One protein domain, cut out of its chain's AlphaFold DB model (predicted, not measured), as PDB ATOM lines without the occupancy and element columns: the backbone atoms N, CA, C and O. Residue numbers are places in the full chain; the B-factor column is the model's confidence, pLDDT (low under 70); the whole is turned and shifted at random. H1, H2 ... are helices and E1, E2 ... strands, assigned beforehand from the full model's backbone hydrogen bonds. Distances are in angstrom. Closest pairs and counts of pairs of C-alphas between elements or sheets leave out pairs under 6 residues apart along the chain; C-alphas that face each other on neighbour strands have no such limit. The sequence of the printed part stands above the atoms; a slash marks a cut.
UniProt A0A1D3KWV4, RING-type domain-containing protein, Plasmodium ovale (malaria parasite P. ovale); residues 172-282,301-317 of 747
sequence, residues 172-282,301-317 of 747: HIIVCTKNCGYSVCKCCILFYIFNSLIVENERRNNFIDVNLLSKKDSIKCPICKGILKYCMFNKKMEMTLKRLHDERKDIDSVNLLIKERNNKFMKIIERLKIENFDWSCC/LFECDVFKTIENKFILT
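What this domain is: This is residues 172 to 282 and 301 to 317 of the 747 residues of the protein "RING-type domain-containing protein" of Plasmodium ovale (malaria parasite P. ovale) (UniProt A0A1D3KWV4). Helix H1 lies in the middle, over one face of a small three-stranded sheet of E2, E1 and E5, and H5 crosses it nearly at a right angle. From the end of E5 an arm swings away: H3 leads outward, and the long helix H4 comes back nearly parallel to H1 but only loosely against it, while the small hairpin E3 and E4 lies beyond the last residue of H1, far from H3. The printed part has 128 residues, with five named helices and five named strands in the order E1 E2 H1 E3 E4 H2 E5 H3 H4 H5. The larger sheet has the order E2 E1 E5 and is antiparallel, as is the pair E3 E4; the class is mixed, helices and strands. The outline is elongated, 54 by 33 by 22 A, and the whole is only just compact, close to loose, with a radius of gyration of the C-alphas of 16.3 A.

Where its parts are: The printed part begins with E1, residues 172 to 176, 12.7 A long, its first C-alpha at (36.207, -23.701, 41.215). E2, residues 183 to 185, runs directly into the residues of H1, 186 to 195, 14.5 A long. E3 is residues 198 to 200, E4 residues 206 to 208 and H2 residues 210 to 213. After 14 residues with no named element comes E5, residues 228 to 233, 15.1 A long. H3, residues 235 to 246, is 16.4 A long. H4, residues 253 to 272, is the longest helix at 29.3 A, from C-alpha 253 at (36.148, -10.401, 24.415). H5, residues 305 to 314, is 14.2 A long and ends with C-alpha 314 at (28.108, -29.710, 45.246).

How they stand to each other: In the larger sheet E1 is the inner strand, with E2 and E5 at the edges. E1 and E5 are antiparallel at 156 degrees, with N 173 and O 232 at 2.8 A and N 175 and O 230 at 2.9 A, within hydrogen-bond range. E1 and E2 form a hairpin, with N 172 and O 184 at 2.8 A. H1 is on this sheet at a height of 11.0 A, over E1 and E5, and runs along the strands, at 3 degrees to E1 on the local plane. H1 and H5 touch, about perpendicular at 74 degrees; the closest C-alphas are those of Leu 190 and Phe 307, 6.6 A apart. H5 only grazes the sheet with residues 311 to 314, and residues 315 to 316 pair parallel with residues 231 to 232 of E5. H2 is close to H5 but not clearly touching, with the C-alphas of Leu 213 and Ile 310 closest at 7.7 A. The hairpin E3 and E4 has N 199 and O 207 at 2.9 A; the closest C-alphas of E4 and H4 are those of Asn 206 and Leu 272, 6.6 A apart. H4 is close to H1 but not clearly touching, the closest C-alphas being those of Phe 191 and Phe 265 at 7.6 A, with a shallow tilt of 10 degrees, the same way. H3 only grazes the sheet with residues 235 to 238, and H3 and H4 are apart. In H1, H3 and H5 each O i to N i+4 pair is within hydrogen-bond range, in H4 14 of 16; H2 is too short for such a pair.

The domain as a whole: The two C-alphas farthest apart are those of Glu 202 and Glu 247, 54.3 A. Residues 239 to 244, 246 to 253 and 255 to 260 stand free; without them the body spans 44 by 35 by 20 A. Residues 283 to 300 are not printed, and C-alphas 282 and 301 are 6.1 A apart across the cut. Of the links printed whole, H2 to E5 is long. The mean pLDDT of the printed part is 76.8, with 25 residues under 70, among them residues 244 to 260 and 279 to 282.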
ATOM      1  N   HIS A 172      36.403 -22.693  40.168       88.94
ATOM      2  CA  HIS A 172      36.207 -23.701  41.215       88.94
ATOM      3  C   HIS A 172      37.112 -24.925  40.999       88.94
ATOM      4  O   HIS A 172      37.204 -25.441  39.889       88.94
ATOM      5  N   ILE A 173      37.770 -25.405  42.056       89.06
ATOM      6  CA  ILE A 173      38.567 -26.642  42.085       89.06
ATOM      7  C   ILE A 173      37.645 -27.837  42.329       89.06
ATOM      8  O   ILE A 173      36.909 -27.848  43.314       89.06
ATOM      9  N   ILE A 174      37.736 -28.871  41.492       87.38
ATOM     10  CA  ILE A 174      36.998 -30.127  41.681       87.38
ATOM     11  C   ILE A 174      37.666 -31.002  42.754       87.38
ATOM     12  O   ILE A 174      38.828 -31.392  42.609       87.38
ATOM     13  N   VAL A 175      36.898 -31.398  43.776       87.19
ATOM     14  CA  VAL A 175      37.292 -32.390  44.788       87.19
ATOM     15  C   VAL A 175      36.480 -33.674  44.597       87.19
ATOM     16  O   VAL A 175      35.250 -33.695  44.615       87.19
ATOM     17  N   CYS A 176      37.181 -34.785  44.395       88.38
ATOM     18  CA  CYS A 176      36.613 -36.094  44.072       88.38
ATOM     19  C   CYS A 176      37.396 -37.203  44.785       88.38
ATOM     20  O   CYS A 176      38.453 -36.949  45.357       88.38
ATOM     21  N   THR A 177      36.931 -38.451  44.729       85.94
ATOM     22  CA  THR A 177      37.644 -39.595  45.337       85.94
ATOM     23  C   THR A 177      39.051 -39.845  44.784       85.94
ATOM     24  O   THR A 177      39.856 -40.458  45.476       85.94
ATOM     25  N   LYS A 178      39.374 -39.341  43.585       83.62
ATOM     26  CA  LYS A 178      40.711 -39.416  42.963       83.62
ATOM     27  C   LYS A 178      41.518 -38.104  43.054       83.62
ATOM     28  O   LYS A 178      42.506 -37.964  42.345       83.62
ATOM     29  N   ASN A 179      41.089 -37.132  43.870       80.81
ATOM     30  CA  ASN A 179      41.791 -35.865  44.146       80.81
ATOM     31  C   ASN A 179      42.321 -35.100  42.904       80.81
ATOM     32  O   ASN A 179      43.414 -34.544  42.939       80.81
ATOM     33  N   CYS A 180      41.565 -35.041  41.798       81.75
ATOM     34  CA  CYS A 180      42.102 -34.541  40.522       81.75
ATOM     35  C   CYS A 180      42.429 -33.033  40.467       81.75
ATOM     36  O   CYS A 180      43.120 -32.614  39.547       81.75
ATOM     37  N   GLY A 181      41.929 -32.205  41.393       80.88
ATOM     38  CA  GLY A 181      42.427 -30.840  41.656       80.88
ATOM     39  C   GLY A 181      42.234 -29.762  40.571       80.88
ATOM     40  O   GLY A 181      42.502 -28.589  40.828       80.88
ATOM     41  N   TYR A 182      41.771 -30.113  39.369       85.81
ATOM     42  CA  TYR A 182      41.590 -29.170  38.260       85.81
ATOM     43  C   TYR A 182      40.548 -28.077  38.539       85.81
ATOM     44  O   TYR A 182      39.542 -28.314  39.210       85.81
ATOM     45  N   SER A 183      40.774 -26.896  37.951       86.31
ATOM     46  CA  SER A 183      39.839 -25.766  37.990       86.31
ATOM     47  C   SER A 183      38.869 -25.749  36.799       86.31
ATOM     48  O   SER A 183      39.243 -26.057  35.663       86.31
ATOM     49  N   VAL A 184      37.620 -25.368  37.069       86.00
ATOM     50  CA  VAL A 184      36.501 -25.243  36.119       86.00
ATOM     51  C   VAL A 184      35.634 -24.024  36.470       86.00
ATOM     52  O   VAL A 184      35.676 -23.552  37.602       86.00
ATOM     53  N   CYS A 185      34.842 -23.499  35.531       86.50
ATOM     54  CA  CYS A 185      33.879 -22.425  35.823       86.50
ATOM     55  C   CYS A 185      32.670 -22.964  36.601       86.50
ATOM     56  O   CYS A 185      32.183 -24.048  36.263       86.50
ATOM     57  N   LYS A 186      32.117 -22.170  37.530       87.75
ATOM     58  CA  LYS A 186      30.885 -22.482  38.289       87.75
ATOM     59  C   LYS A 186      29.752 -22.990  37.382       87.75
ATOM     60  O   LYS A 186      29.353 -24.149  37.476       87.75
ATOM     61  N   CYS A 187      29.336 -22.178  36.406       85.56
ATOM     62  CA  CYS A 187      28.295 -22.516  35.427       85.56
ATOM     63  C   CYS A 187      28.537 -23.864  34.719       85.56
ATOM     64  O   CYS A 187      27.607 -24.628  34.488       85.56
ATOM     65  N   CYS A 188      29.793 -24.180  34.379       85.94
ATOM     66  CA  CYS A 188      30.128 -25.394  33.630       85.94
ATOM     67  C   CYS A 188      30.002 -26.664  34.483       85.94
ATOM     68  O   CYS A 188      29.588 -27.698  33.961       85.94
ATOM     69  N   ILE A 189      30.348 -26.604  35.776       86.88
ATOM     70  CA  ILE A 189      30.195 -27.759  36.669       86.88
ATOM     71  C   ILE A 189      28.743 -27.935  37.126       86.88
ATOM     72  O   ILE A 189      28.265 -29.066  37.132       86.88
ATOM     73  N   LEU A 190      28.009 -26.843  37.383       87.00
ATOM     74  CA  LEU A 190      26.561 -26.891  37.629       87.00
ATOM     75  C   LEU A 190      25.820 -27.533  36.445       87.00
ATOM     76  O   LEU A 190      25.051 -28.472  36.634       87.00
ATOM     77  N   PHE A 191      26.124 -27.104  35.214       85.69
ATOM     78  CA  PHE A 191      25.539 -27.669  33.996       85.69
ATOM     79  C   PHE A 191      25.914 -29.145  33.776       85.69
ATOM     80  O   PHE A 191      25.076 -29.949  33.376       85.69
ATOM     81  N   TYR A 192      27.153 -29.546  34.076       88.12
ATOM     82  CA  TYR A 192      27.554 -30.957  34.008       88.12
ATOM     83  C   TYR A 192      26.787 -31.837  35.012       88.12
ATOM     84  O   TYR A 192      26.353 -32.938  34.665       88.12
ATOM     85  N   ILE A 193      26.593 -31.353  36.244       85.00
ATOM     86  CA  ILE A 193      25.826 -32.078  37.263       85.00
ATOM     87  C   ILE A 193      24.350 -32.159  36.859       85.00
ATOM     88  O   ILE A 193      23.782 -33.240  36.929       85.00
ATOM     89  N   PHE A 194      23.759 -31.070  36.358       85.19
ATOM     90  CA  PHE A 194      22.381 -31.040  35.854       85.19
ATOM     91  C   PHE A 194      22.127 -32.110  34.785       85.19
ATOM     92  O   PHE A 194      21.225 -32.927  34.941       85.19
ATOM     93  N   ASN A 195      22.991 -32.203  33.766       83.56
ATOM     94  CA  ASN A 195      22.899 -33.261  32.749       83.56
ATOM     95  C   ASN A 195      23.105 -34.681  33.316       83.56
ATOM     96  O   ASN A 195      22.734 -35.651  32.669       83.56
ATOM     97  N   SER A 196      23.684 -34.818  34.515       82.62
ATOM     98  CA  SER A 196      23.825 -36.101  35.223       82.62
ATOM     99  C   SER A 196      22.587 -36.479  36.056       82.62
ATOM    100  O   SER A 196      22.580 -37.551  36.657       82.62
ATOM    101  N   LEU A 197      21.564 -35.611  36.115       82.25
ATOM    102  CA  LEU A 197      20.259 -35.875  36.740       82.25
ATOM    103  C   LEU A 197      19.161 -36.206  35.720       82.25
ATOM    104  O   LEU A 197      18.061 -36.577  36.123       82.25
ATOM    105  N   ILE A 198      19.424 -36.027  34.424       82.94
ATOM    106  CA  ILE A 198      18.441 -36.275  33.368       82.94
ATOM    107  C   ILE A 198      18.359 -37.779  33.108       82.94
ATOM    108  O   ILE A 198      19.376 -38.445  32.912       82.94
ATOM    109  N   VAL A 199      17.135 -38.298  33.107       80.94
ATOM    110  CA  VAL A 199      16.804 -39.703  32.880       80.94
ATOM    111  C   VAL A 199      15.752 -39.780  31.771       80.94
ATOM    112  O   VAL A 199      14.818 -38.978  31.733       80.94
ATOM    113  N   GLU A 200      15.896 -40.749  30.867       79.62
ATOM    114  CA  GLU A 200      14.851 -41.090  29.899       79.62
ATOM    115  C   GLU A 200      13.792 -41.970  30.577       79.62
ATOM    116  O   GLU A 200      14.105 -43.014  31.153       79.62
ATOM    117  N   ASN A 201      12.528 -41.558  30.505       73.25
ATOM    118  CA  ASN A 201      11.386 -42.377  30.911       73.25
ATOM    119  C   ASN A 201      11.106 -43.468  29.850       73.25
ATOM    120  O   ASN A 201      11.572 -43.369  28.716       73.25
ATOM    121  N   GLU A 202      10.268 -44.465  30.151       71.31
ATOM    122  CA  GLU A 202       9.900 -45.559  29.226       71.31
ATOM    123  C   GLU A 202       9.332 -45.057  27.880       71.31
ATOM    124  O   GLU A 202       9.427 -45.729  26.853       71.31
ATOM    125  N   ARG A 203       8.782 -43.835  27.869       72.25
ATOM    126  CA  ARG A 203       8.260 -43.133  26.685       72.25
ATOM    127  C   ARG A 203       9.327 -42.381  25.865       72.25
ATOM    128  O   ARG A 203       8.968 -41.735  24.889       72.25
ATOM    129  N   ARG A 204      10.611 -42.463  26.244       71.00
ATOM    130  CA  ARG A 204      11.759 -41.674  25.729       71.00
ATOM    131  C   ARG A 204      11.671 -40.157  25.952       71.00
ATOM    132  O   ARG A 204      12.347 -39.390  25.269       71.00
ATOM    133  N   ASN A 205      10.870 -39.726  26.922       75.56
ATOM    134  CA  ASN A 205      10.819 -38.328  27.347       75.56
ATOM    135  C   ASN A 205      11.826 -38.100  28.482       75.56
ATOM    136  O   ASN A 205      11.970 -38.949  29.365       75.56
ATOM    137  N   ASN A 206      12.528 -36.966  28.448       82.06
ATOM    138  CA  ASN A 206      13.540 -36.616  29.441       82.06
ATOM    139  C   ASN A 206      12.902 -35.963  30.669       82.06
ATOM    140  O   ASN A 206      12.145 -34.998  30.546       82.06
ATOM    141  N   PHE A 207      13.283 -36.429  31.855       82.50
ATOM    142  CA  PHE A 207      12.918 -35.813  33.128       82.50
ATOM    143  C   PHE A 207      14.133 -35.715  34.052       82.50
ATOM    144  O   PHE A 207      15.090 -36.479  33.937       82.50
ATOM    145  N   ILE A 208      14.109 -34.758  34.974       81.31
ATOM    146  CA  ILE A 208      15.138 -34.575  36.001       81.31
ATOM    147  C   ILE A 208      14.772 -35.432  37.216       81.31
ATOM    148  O   ILE A 208      13.803 -35.118  37.913       81.31
ATOM    149  N   ASP A 209      15.558 -36.474  37.507       80.12
ATOM    150  CA  ASP A 209      15.468 -37.211  38.772       80.12
ATOM    151  C   ASP A 209      16.341 -36.549  39.848       80.12
ATOM    152  O   ASP A 209      17.527 -36.849  40.028       80.12
ATOM    153  N   VAL A 210      15.722 -35.663  40.628       76.94
ATOM    154  CA  VAL A 210      16.353 -35.005  41.783       76.94
ATOM    155  C   VAL A 210      16.818 -36.033  42.836       76.94
ATOM    156  O   VAL A 210      17.773 -35.772  43.568       76.94
ATOM    157  N   ASN A 211      16.250 -37.247  42.878       76.25
ATOM    158  CA  ASN A 211      16.684 -38.302  43.803       76.25
ATOM    159  C   ASN A 211      18.074 -38.863  43.462       76.25
ATOM    160  O   ASN A 211      18.725 -39.449  44.332       76.25
ATOM    161  N   LEU A 212      18.593 -38.649  42.247       76.75
ATOM    162  CA  LEU A 212      19.996 -38.942  41.941       76.75
ATOM    163  C   LEU A 212      20.953 -38.065  42.759       76.75
ATOM    164  O   LEU A 212      22.045 -38.531  43.083       76.75
ATOM    165  N   LEU A 213      20.548 -36.862  43.191       73.94
ATOM    166  CA  LEU A 213      21.356 -36.046  44.101       73.94
ATOM    167  C   LEU A 213      21.511 -36.688  45.484       73.94
ATOM    168  O   LEU A 213      22.534 -36.462  46.125       73.94
ATOM    169  N   SER A 214      20.527 -37.430  46.008       65.62
ATOM    170  CA  SER A 214      20.568 -37.919  47.401       65.62
ATOM    171  C   SER A 214      21.593 -39.044  47.609       65.62
ATOM    172  O   SER A 214      22.235 -39.108  48.661       65.62
ATOM    173  N   LYS A 215      21.806 -39.873  46.581       74.06
ATOM    174  CA  LYS A 215      22.724 -41.023  46.558       74.06
ATOM    175  C   LYS A 215      24.188 -40.548  46.542       74.06
ATOM    176  O   LYS A 215      24.572 -39.766  45.681       74.06
ATOM    177  N   LYS A 216      25.023 -41.038  47.472       57.47
ATOM    178  CA  LYS A 216      26.412 -40.555  47.668       57.47
ATOM    179  C   LYS A 216      27.354 -40.778  46.473       57.47
ATOM    180  O   LYS A 216      28.308 -40.022  46.328       57.47
ATOM    181  N   ASP A 217      27.076 -41.772  45.630       65.31
ATOM    182  CA  ASP A 217      28.000 -42.249  44.588       65.31
ATOM    183  C   ASP A 217      27.499 -42.025  43.145       65.31
ATOM    184  O   ASP A 217      28.112 -42.507  42.191       65.31
ATOM    185  N   SER A 218      26.384 -41.307  42.965       73.06
ATOM    186  CA  SER A 218      25.724 -41.117  41.661       73.06
ATOM    187  C   SER A 218      26.562 -40.296  40.673       73.06
ATOM    188  O   SER A 218      26.772 -40.705  39.528       73.06
ATOM    189  N   ILE A 219      27.052 -39.137  41.112       84.25
ATOM    190  CA  ILE A 219      27.671 -38.140  40.240       84.25
ATOM    191  C   ILE A 219      29.179 -38.379  40.148       84.25
ATOM    192  O   ILE A 219      29.946 -38.223  41.102       84.25
ATOM    193  N   LYS A 220      29.621 -38.755  38.949       87.31
ATOM    194  CA  LYS A 220      31.029 -39.012  38.628       87.31
ATOM    195  C   LYS A 220      31.714 -37.703  38.249       87.31
ATOM    196  O   LYS A 220      31.183 -36.921  37.476       87.31
ATOM    197  N   CYS A 221      32.923 -37.471  38.749       85.56
ATOM    198  CA  CYS A 221      33.765 -36.345  38.352       85.56
ATOM    199  C   CYS A 221      33.918 -36.303  36.819       85.56
ATOM    200  O   CYS A 221      34.325 -37.318  36.240       85.56
ATOM    201  N   PRO A 222      33.693 -35.151  36.156       84.44
ATOM    202  CA  PRO A 222      33.721 -35.073  34.696       84.44
ATOM    203  C   PRO A 222      35.064 -35.509  34.100       84.44
ATOM    204  O   PRO A 222      35.078 -36.142  33.043       84.44
ATOM    205  N   ILE A 223      36.168 -35.231  34.805       86.31
ATOM    206  CA  ILE A 223      37.544 -35.424  34.329       86.31
ATOM    207  C   ILE A 223      38.050 -36.850  34.611       86.31
ATOM    208  O   ILE A 223      38.371 -37.584  33.686       86.31
ATOM    209  N   CYS A 224      38.103 -37.275  35.880       85.56
ATOM    210  CA  CYS A 224      38.745 -38.544  36.280       85.56
ATOM    211  C   CYS A 224      37.774 -39.720  36.533       85.56
ATOM    212  O   CYS A 224      38.205 -40.810  36.933       85.56
ATOM    213  N   LYS A 225      36.464 -39.486  36.362       85.75
ATOM    214  CA  LYS A 225      35.338 -40.421  36.567       85.75
ATOM    215  C   LYS A 225      35.202 -41.062  37.963       85.75
ATOM    216  O   LYS A 225      34.290 -41.857  38.164       85.75
ATOM    217  N   GLY A 226      36.049 -40.714  38.936       84.81
ATOM    218  CA  GLY A 226      35.813 -41.029  40.354       84.81
ATOM    219  C   GLY A 226      34.663 -40.192  40.922       84.81
ATOM    220  O   GLY A 226      34.398 -39.113  40.402       84.81
ATOM    221  N   ILE A 227      33.988 -40.663  41.969       86.12
ATOM    222  CA  ILE A 227      32.855 -39.975  42.619       86.12
ATOM    223  C   ILE A 227      33.213 -38.518  42.960       86.12
ATOM    224  O   ILE A 227      34.259 -38.247  43.566       86.12
ATOM    225  N   LEU A 228      32.363 -37.578  42.543       86.00
ATOM    226  CA  LEU A 228      32.465 -36.159  42.877       86.00
ATOM    227  C   LEU A 228      32.042 -35.955  44.337       86.00
ATOM    228  O   LEU A 228      30.985 -36.431  44.737       86.00
ATOM    229  N   LYS A 229      32.851 -35.246  45.132       84.31
ATOM    230  CA  LYS A 229      32.511 -34.928  46.527       84.31
ATOM    231  C   LYS A 229      31.918 -33.526  46.635       84.31
ATOM    232  O   LYS A 229      30.825 -33.369  47.155       84.31
ATOM    233  N   TYR A 230      32.656 -32.530  46.149       86.06
ATOM    234  CA  TYR A 230      32.279 -31.114  46.126       86.06
ATOM    235  C   TYR A 230      33.277 -30.324  45.262       86.06
ATOM    236  O   TYR A 230      34.288 -30.866  44.811       86.06
ATOM    237  N   CYS A 231      33.028 -29.035  45.044       85.50
ATOM    238  CA  CYS A 231      33.938 -28.116  44.361       85.50
ATOM    239  C   CYS A 231      34.205 -26.881  45.229       85.50
ATOM    240  O   CYS A 231      33.265 -26.299  45.754       85.50
ATOM    241  N   MET A 232      35.462 -26.460  45.377       86.50
ATOM    242  CA  MET A 232      35.851 -25.322  46.230       86.50
ATOM    243  C   MET A 232      36.171 -24.080  45.399       86.50
ATOM    244  O   MET A 232      36.865 -24.188  44.388       86.50
ATOM    245  N   PHE A 233      35.763 -22.892  45.843       85.62
ATOM    246  CA  PHE A 233      36.092 -21.645  45.143       85.62
ATOM    247  C   PHE A 233      37.605 -21.333  45.157       85.62
ATOM    248  O   PHE A 233      38.239 -21.195  46.205       85.62
ATOM    249  N   ASN A 234      38.200 -21.168  43.975       81.62
ATOM    250  CA  ASN A 234      39.627 -20.920  43.779       81.62
ATOM    251  C   ASN A 234      39.942 -19.414  43.781       81.62
ATOM    252  O   ASN A 234      40.331 -18.825  42.768       81.62
ATOM    253  N   LYS A 235      39.821 -18.794  44.960       80.44
ATOM    254  CA  LYS A 235      40.054 -17.353  45.180       80.44
ATOM    255  C   LYS A 235      41.409 -16.853  44.645       80.44
ATOM    256  O   LYS A 235      41.501 -15.710  44.206       80.44
ATOM    257  N   LYS A 236      42.461 -17.687  44.643       76.62
ATOM    258  CA  LYS A 236      43.787 -17.331  44.094       76.62
ATOM    259  C   LYS A 236      43.774 -17.236  42.566       76.62
ATOM    260  O   LYS A 236      44.356 -16.302  42.015       76.62
ATOM    261  N   MET A 237      43.125 -18.184  41.892       78.88
ATOM    262  CA  MET A 237      42.981 -18.159  40.438       78.88
ATOM    263  C   MET A 237      42.103 -16.985  39.999       78.88
ATOM    264  O   MET A 237      42.531 -16.199  39.162       78.88
ATOM    265  N   GLU A 238      40.951 -16.781  40.646       80.06
ATOM    266  CA  GLU A 238      40.037 -15.669  40.344       80.06
ATOM    267  C   GLU A 238      40.731 -14.296  40.452       80.06
ATOM    268  O   GLU A 238      40.659 -13.475  39.540       80.06
ATOM    269  N   MET A 239      41.500 -14.068  41.525       74.88
ATOM    270  CA  MET A 239      42.297 -12.843  41.704       74.88
ATOM    271  C   MET A 239      43.409 -12.672  40.655       74.88
ATOM    272  O   MET A 239      43.838 -11.548  40.399       74.88
ATOM    273  N   THR A 240      43.892 -13.766  40.060       76.31
ATOM    274  CA  THR A 240      44.903 -13.732  38.992       76.31
ATOM    275  C   THR A 240      44.257 -13.416  37.641       76.31
ATOM    276  O   THR A 240      44.793 -12.615  36.883       76.31
ATOM    277  N   LEU A 241      43.080 -13.982  37.365       73.06
ATOM    278  CA  LEU A 241      42.303 -13.754  36.144       73.06
ATOM    279  C   LEU A 241      41.778 -12.317  36.062       73.06
ATOM    280  O   LEU A 241      41.963 -11.666  35.037       73.06
ATOM    281  N   LYS A 242      41.217 -11.788  37.159       74.69
ATOM    282  CA  LYS A 242      40.779 -10.382  37.232       74.69
ATOM    283  C   LYS A 242      41.943  -9.428  36.973       74.69
ATOM    284  O   LYS A 242      41.846  -8.574  36.103       74.69
ATOM    285  N   ARG A 243      43.103  -9.681  37.592       73.62
ATOM    286  CA  ARG A 243      44.330  -8.918  37.324       73.62
ATOM    287  C   ARG A 243      44.799  -9.015  35.864       73.62
ATOM    288  O   ARG A 243      45.280  -8.022  35.329       73.62
ATOM    289  N   LEU A 244      44.695 -10.180  35.222       69.69
ATOM    290  CA  LEU A 244      45.043 -10.327  33.802       69.69
ATOM    291  C   LEU A 244      44.111  -9.502  32.904       69.69
ATOM    292  O   LEU A 244      44.594  -8.926  31.936       69.69
ATOM    293  N   HIS A 245      42.823  -9.407  33.247       69.06
ATOM    294  CA  HIS A 245      41.849  -8.557  32.560       69.06
ATOM    295  C   HIS A 245      42.105  -7.057  32.814       69.06
ATOM    296  O   HIS A 245      42.046  -6.263  31.878       69.06
ATOM    297  N   ASP A 246      42.460  -6.667  34.045       66.12
ATOM    298  CA  ASP A 246      42.834  -5.284  34.395       66.12
ATOM    299  C   ASP A 246      44.104  -4.821  33.650       66.12
ATOM    300  O   ASP A 246      44.215  -3.667  33.232       66.12
ATOM    301  N   GLU A 247      45.085  -5.719  33.487       65.44
ATOM    302  CA  GLU A 247      46.359  -5.443  32.806       65.44
ATOM    303  C   GLU A 247      46.266  -5.517  31.265       65.44
ATOM    304  O   GLU A 247      47.222  -5.116  30.594       65.44
ATOM    305  N   ARG A 248      45.149  -5.995  30.688       59.72
ATOM    306  CA  ARG A 248      44.983  -6.218  29.237       59.72
ATOM    307  C   ARG A 248      43.595  -5.859  28.704       59.72
ATOM    308  O   ARG A 248      42.659  -6.650  28.771       59.72
ATOM    309  N   LYS A 249      43.488  -4.698  28.057       54.62
ATOM    310  CA  LYS A 249      42.249  -4.242  27.392       54.62
ATOM    311  C   LYS A 249      41.907  -5.027  26.116       54.62
ATOM    312  O   LYS A 249      40.783  -4.979  25.644       54.62
ATOM    313  N   ASP A 250      42.848  -5.805  25.584       55.00
ATOM    314  CA  ASP A 250      42.610  -6.806  24.535       55.00
ATOM    315  C   ASP A 250      41.713  -7.981  24.994       55.00
ATOM    316  O   ASP A 250      41.222  -8.747  24.163       55.00
ATOM    317  N   ILE A 251      41.451  -8.117  26.301       56.94
ATOM    318  CA  ILE A 251      40.648  -9.204  26.887       56.94
ATOM    319  C   ILE A 251      39.133  -8.892  26.939       56.94
ATOM    320  O   ILE A 251      38.356  -9.792  27.246       56.94
ATOM    321  N   ASP A 252      38.666  -7.711  26.503       48.53
ATOM    322  CA  ASP A 252      37.234  -7.315  26.490       48.53
ATOM    323  C   ASP A 252      36.285  -8.323  25.786       48.53
ATOM    324  O   ASP A 252      35.081  -8.372  26.053       48.53
ATOM    325  N   SER A 253      36.834  -9.215  24.953       52.91
ATOM    326  CA  SER A 253      36.148 -10.401  24.415       52.91
ATOM    327  C   SER A 253      35.552 -11.360  25.467       52.91
ATOM    328  O   SER A 253      34.660 -12.137  25.125       52.91
ATOM    329  N   VAL A 254      35.965 -11.316  26.742       55.50
ATOM    330  CA  VAL A 254      35.449 -12.202  27.809       55.50
ATOM    331  C   VAL A 254      33.933 -12.082  27.993       55.50
ATOM    332  O   VAL A 254      33.267 -13.102  28.180       55.50
ATOM    333  N   ASN A 255      33.356 -10.886  27.853       52.66
ATOM    334  CA  ASN A 255      31.903 -10.704  27.955       52.66
ATOM    335  C   ASN A 255      31.148 -11.351  26.779       52.66
ATOM    336  O   ASN A 255      30.087 -11.949  26.976       52.66
ATOM    337  N   LEU A 256      31.724 -11.329  25.572       53.06
ATOM    338  CA  LEU A 256      31.189 -12.059  24.416       53.06
ATOM    339  C   LEU A 256      31.294 -13.578  24.628       53.06
ATOM    340  O   LEU A 256      30.333 -14.300  24.368       53.06
ATOM    341  N   LEU A 257      32.413 -14.061  25.185       63.22
ATOM    342  CA  LEU A 257      32.605 -15.476  25.523       63.22
ATOM    343  C   LEU A 257      31.621 -15.971  26.600       63.22
ATOM    344  O   LEU A 257      31.186 -17.121  26.533       63.22
ATOM    345  N   ILE A 258      31.228 -15.124  27.560       66.44
ATOM    346  CA  ILE A 258      30.176 -15.441  28.541       66.44
ATOM    347  C   ILE A 258      28.831 -15.659  27.837       66.44
ATOM    348  O   ILE A 258      28.214 -16.708  28.044       66.44
ATOM    349  N   LYS A 259      28.404 -14.732  26.966       67.00
ATOM    350  CA  LYS A 259      27.138 -14.866  26.222       67.00
ATOM    351  C   LYS A 259      27.156 -16.065  25.272       67.00
ATOM    352  O   LYS A 259      26.247 -16.889  25.306       67.00
ATOM    353  N   GLU A 260      28.231 -16.253  24.504       68.25
ATOM    354  CA  GLU A 260      28.417 -17.440  23.657       68.25
ATOM    355  C   GLU A 260      28.317 -18.762  24.431       68.25
ATOM    356  O   GLU A 260      27.766 -19.741  23.924       68.25
ATOM    357  N   ARG A 261      28.895 -18.820  25.636       72.38
ATOM    358  CA  ARG A 261      28.880 -20.006  26.499       72.38
ATOM    359  C   ARG A 261      27.482 -20.263  27.057       72.38
ATOM    360  O   ARG A 261      27.017 -21.396  26.996       72.38
ATOM    361  N   ASN A 262      26.808 -19.234  27.565       73.69
ATOM    362  CA  ASN A 262      25.466 -19.372  28.132       73.69
ATOM    363  C   ASN A 262      24.446 -19.770  27.043       73.69
ATOM    364  O   ASN A 262      23.680 -20.712  27.238       73.69
ATOM    365  N   ASN A 263      24.545 -19.190  25.841       74.31
ATOM    366  CA  ASN A 263      23.728 -19.562  24.678       74.31
ATOM    367  C   ASN A 263      23.959 -21.013  24.206       74.31
ATOM    368  O   ASN A 263      23.075 -21.609  23.591       74.31
ATOM    369  N   LYS A 264      25.131 -21.608  24.484       76.00
ATOM    370  CA  LYS A 264      25.391 -23.039  24.236       76.00
ATOM    371  C   LYS A 264      24.697 -23.937  25.269       76.00
ATOM    372  O   LYS A 264      24.322 -25.044  24.907       76.00
ATOM    373  N   PHE A 265      24.487 -23.477  26.507       79.44
ATOM    374  CA  PHE A 265      23.721 -24.223  27.516       79.44
ATOM    375  C   PHE A 265      22.218 -24.221  27.206       79.44
ATOM    376  O   PHE A 265      21.626 -25.297  27.161       79.44
ATOM    377  N   MET A 266      21.634 -23.057  26.884       74.25
ATOM    378  CA  MET A 266      20.222 -22.938  26.470       74.25
ATOM    379  C   MET A 266      19.889 -23.894  25.314       74.25
ATOM    380  O   MET A 266      19.064 -24.794  25.464       74.25
ATOM    381  N   LYS A 267      20.676 -23.831  24.229       77.12
ATOM    382  CA  LYS A 267      20.537 -24.697  23.042       77.12
ATOM    383  C   LYS A 267      20.726 -26.194  23.292       77.12
ATOM    384  O   LYS A 267      20.459 -26.986  22.390       77.12
ATOM    385  N   ILE A 268      21.216 -26.602  24.462       77.62
ATOM    386  CA  ILE A 268      21.265 -28.011  24.869       77.62
ATOM    387  C   ILE A 268      19.986 -28.379  25.635       77.62
ATOM    388  O   ILE A 268      19.391 -29.403  25.314       77.62
ATOM    389  N   ILE A 269      19.503 -27.538  26.558       75.38
ATOM    390  CA  ILE A 269      18.246 -27.782  27.295       75.38
ATOM    391  C   ILE A 269      17.039 -27.779  26.341       75.38
ATOM    392  O   ILE A 269      16.226 -28.703  26.384       75.38
ATOM    393  N   GLU A 270      16.981 -26.829  25.401       76.75
ATOM    394  CA  GLU A 270      15.978 -26.765  24.318       76.75
ATOM    395  C   GLU A 270      15.881 -28.084  23.528       76.75
ATOM    396  O   GLU A 270      14.794 -28.547  23.181       76.75
ATOM    397  N   ARG A 271      17.030 -28.720  23.256       78.06
ATOM    398  CA  ARG A 271      17.108 -30.000  22.532       78.06
ATOM    399  C   ARG A 271      16.718 -31.194  23.392       78.06
ATOM    400  O   ARG A 271      16.228 -32.179  22.848       78.06
ATOM    401  N   LEU A 272      16.953 -31.118  24.699       75.06
ATOM    402  CA  LEU A 272      16.645 -32.189  25.645       75.06
ATOM    403  C   LEU A 272      15.144 -32.293  25.944       75.06
ATOM    404  O   LEU A 272      14.713 -33.370  26.340       75.06
ATOM    405  N   LYS A 273      14.348 -31.236  25.704       74.25
ATOM    406  CA  LYS A 273      12.874 -31.237  25.843       74.25
ATOM    407  C   LYS A 273      12.400 -31.838  27.175       74.25
ATOM    408  O   LYS A 273      11.625 -32.791  27.210       74.25
ATOM    409  N   ILE A 274      12.935 -31.300  28.266       78.12
ATOM    410  CA  ILE A 274      12.718 -31.820  29.615       78.12
ATOM    411  C   ILE A 274      11.298 -31.466  30.085       78.12
ATOM    412  O   ILE A 274      10.955 -30.287  30.146       78.12
ATOM    413  N   GLU A 275      10.490 -32.471  30.438       72.81
ATOM    414  CA  GLU A 275       9.068 -32.285  30.789       72.81
ATOM    415  C   GLU A 275       8.859 -31.532  32.112       72.81
ATOM    416  O   GLU A 275       7.886 -30.799  32.259       72.81
ATOM    417  N   ASN A 276       9.768 -31.708  33.077       77.88
ATOM    418  CA  ASN A 276       9.694 -31.120  34.420       77.88
ATOM    419  C   ASN A 276      10.723 -30.000  34.664       77.88
ATOM    420  O   ASN A 276      11.148 -29.790  35.801       77.88
ATOM    421  N   PHE A 277      11.150 -29.300  33.608       76.62
ATOM    422  CA  PHE A 277      11.996 -28.113  33.726       76.62
ATOM    423  C   PHE A 277      11.144 -26.839  33.720       76.62
ATOM    424  O   PHE A 277      10.263 -26.683  32.877       76.62
ATOM    425  N   ASP A 278      11.412 -25.928  34.656       70.56
ATOM    426  CA  ASP A 278      10.726 -24.639  34.741       70.56
ATOM    427  C   ASP A 278      11.351 -23.622  33.774       70.56
ATOM    428  O   ASP A 278      12.461 -23.127  33.984       70.56
ATOM    429  N   TRP A 279      10.612 -23.317  32.711       68.38
ATOM    430  CA  TRP A 279      11.003 -22.368  31.671       68.38
ATOM    431  C   TRP A 279      10.746 -20.900  32.047       68.38
ATOM    432  O   TRP A 279      11.295 -20.022  31.389       68.38
ATOM    433  N   SER A 280      10.013 -20.609  33.131       64.19
ATOM    434  CA  SER A 280       9.656 -19.229  33.511       64.19
ATOM    435  C   SER A 280      10.869 -18.338  33.809       64.19
ATOM    436  O   SER A 280      10.852 -17.141  33.538       64.19
ATOM    437  N   CYS A 281      11.969 -18.930  34.284       56.41
ATOM    438  CA  CYS A 281      13.252 -18.253  34.504       56.41
ATOM    439  C   CYS A 281      14.025 -17.938  33.202       56.41
ATOM    440  O   CYS A 281      15.089 -17.320  33.249       56.41
ATOM    441  N   CYS A 282      13.532 -18.408  32.051       54.97
ATOM    442  CA  CYS A 282      14.181 -18.314  30.741       54.97
ATOM    443  C   CYS A 282      13.375 -17.505  29.707       54.97
ATOM    444  O   CYS A 282      13.937 -17.142  28.673       54.97
ATOM    445  N   LEU A 301      19.637 -18.484  33.328       75.69
ATOM    446  CA  LEU A 301      19.431 -19.936  33.435       75.69
ATOM    447  C   LEU A 301      19.848 -20.554  34.787       75.69
ATOM    448  O   LEU A 301      19.241 -21.521  35.241       75.69
ATOM    449  N   PHE A 302      20.900 -20.042  35.430       75.94
ATOM    450  CA  PHE A 302      21.416 -20.622  36.675       75.94
ATOM    451  C   PHE A 302      20.604 -20.246  37.924       75.94
ATOM    452  O   PHE A 302      20.906 -20.743  39.006       75.94
ATOM    453  N   GLU A 303      19.561 -19.424  37.781       75.69
ATOM    454  CA  GLU A 303      18.643 -19.060  38.863       75.69
ATOM    455  C   GLU A 303      17.462 -20.036  39.017       75.69
ATOM    456  O   GLU A 303      16.786 -19.980  40.041       75.69
ATOM    457  N   CYS A 304      17.240 -20.994  38.104       79.00
ATOM    458  CA  CYS A 304      16.237 -22.053  38.304       79.00
ATOM    459  C   CYS A 304      16.531 -22.877  39.576       79.00
ATOM    460  O   CYS A 304      17.682 -23.229  39.853       79.00
ATOM    461  N   ASP A 305      15.495 -23.283  40.318       78.06
ATOM    462  CA  ASP A 305      15.659 -23.960  41.619       78.06
ATOM    463  C   ASP A 305      16.419 -25.294  41.552       78.06
ATOM    464  O   ASP A 305      17.095 -25.676  42.511       78.06
ATOM    465  N   VAL A 306      16.409 -25.980  40.403       80.81
ATOM    466  CA  VAL A 306      17.240 -27.174  40.176       80.81
ATOM    467  C   VAL A 306      18.734 -26.825  40.239       80.81
ATOM    468  O   VAL A 306      19.503 -27.546  40.877       80.81
ATOM    469  N   PHE A 307      19.160 -25.699  39.652       83.19
ATOM    470  CA  PHE A 307      20.551 -25.243  39.730       83.19
ATOM    471  C   PHE A 307      20.914 -24.759  41.136       83.19
ATOM    472  O   PHE A 307      21.973 -25.151  41.629       83.19
ATOM    473  N   LYS A 308      20.015 -24.040  41.830       83.31
ATOM    474  CA  LYS A 308      20.191 -23.697  43.257       83.31
ATOM    475  C   LYS A 308      20.381 -24.955  44.125       83.31
ATOM    476  O   LYS A 308      21.269 -25.011  44.974       83.31
ATOM    477  N   THR A 309      19.588 -26.000  43.879       82.50
ATOM    478  CA  THR A 309      19.642 -27.284  44.607       82.50
ATOM    479  C   THR A 309      20.943 -28.050  44.342       82.50
ATOM    480  O   THR A 309      21.530 -28.621  45.263       82.50
ATOM    481  N   ILE A 310      21.434 -28.033  43.099       84.00
ATOM    482  CA  ILE A 310      22.747 -28.585  42.733       84.00
ATOM    483  C   ILE A 310      23.878 -27.798  43.411       84.00
ATOM    484  O   ILE A 310      24.802 -28.406  43.959       84.00
ATOM    485  N   GLU A 311      23.809 -26.464  43.389       85.31
ATOM    486  CA  GLU A 311      24.816 -25.578  43.973       85.31
ATOM    487  C   GLU A 311      24.972 -25.821  45.474       85.31
ATOM    488  O   GLU A 311      26.066 -26.178  45.912       85.31
ATOM    489  N   ASN A 312      23.867 -25.761  46.223       83.12
ATOM    490  CA  ASN A 312      23.822 -26.005  47.668       83.12
ATOM    491  C   ASN A 312      24.375 -27.378  48.089       83.12
ATOM    492  O   ASN A 312      24.732 -27.563  49.253       83.12
ATOM    493  N   LYS A 313      24.433 -28.355  47.172       83.19
ATOM    494  CA  LYS A 313      24.963 -29.694  47.450       83.19
ATOM    495  C   LYS A 313      26.419 -29.897  47.028       83.19
ATOM    496  O   LYS A 313      27.156 -30.584  47.734       83.19
ATOM    497  N   PHE A 314      26.820 -29.376  45.870       84.06
ATOM    498  CA  PHE A 314      28.108 -29.710  45.246       84.06
ATOM    499  C   PHE A 314      29.106 -28.556  45.172       84.06
ATOM    500  O   PHE A 314      30.280 -28.816  44.900       84.06
ATOM    501  N   ILE A 315      28.705 -27.314  45.440       84.62
ATOM    502  CA  ILE A 315      29.643 -26.210  45.643       84.62
ATOM    503  C   ILE A 315      29.890 -26.076  47.145       84.62
ATOM    504  O   ILE A 315      28.988 -25.764  47.914       84.62
ATOM    505  N   LEU A 316      31.134 -26.309  47.569       71.62
ATOM    506  CA  LEU A 316      31.570 -26.015  48.929       71.62
ATOM    507  C   LEU A 316      31.777 -24.503  49.054       71.62
ATOM    508  O   LEU A 316      32.894 -23.985  48.952       71.62
ATOM    509  N   THR A 317      30.675 -23.800  49.291       57.94
ATOM    510  CA  THR A 317      30.701 -22.543  50.031       57.94
ATOM    511  C   THR A 317      31.347 -22.815  51.395       57.94
ATOM    512  O   THR A 317      31.076 -23.828  52.043       57.94
TER     513      THR A 317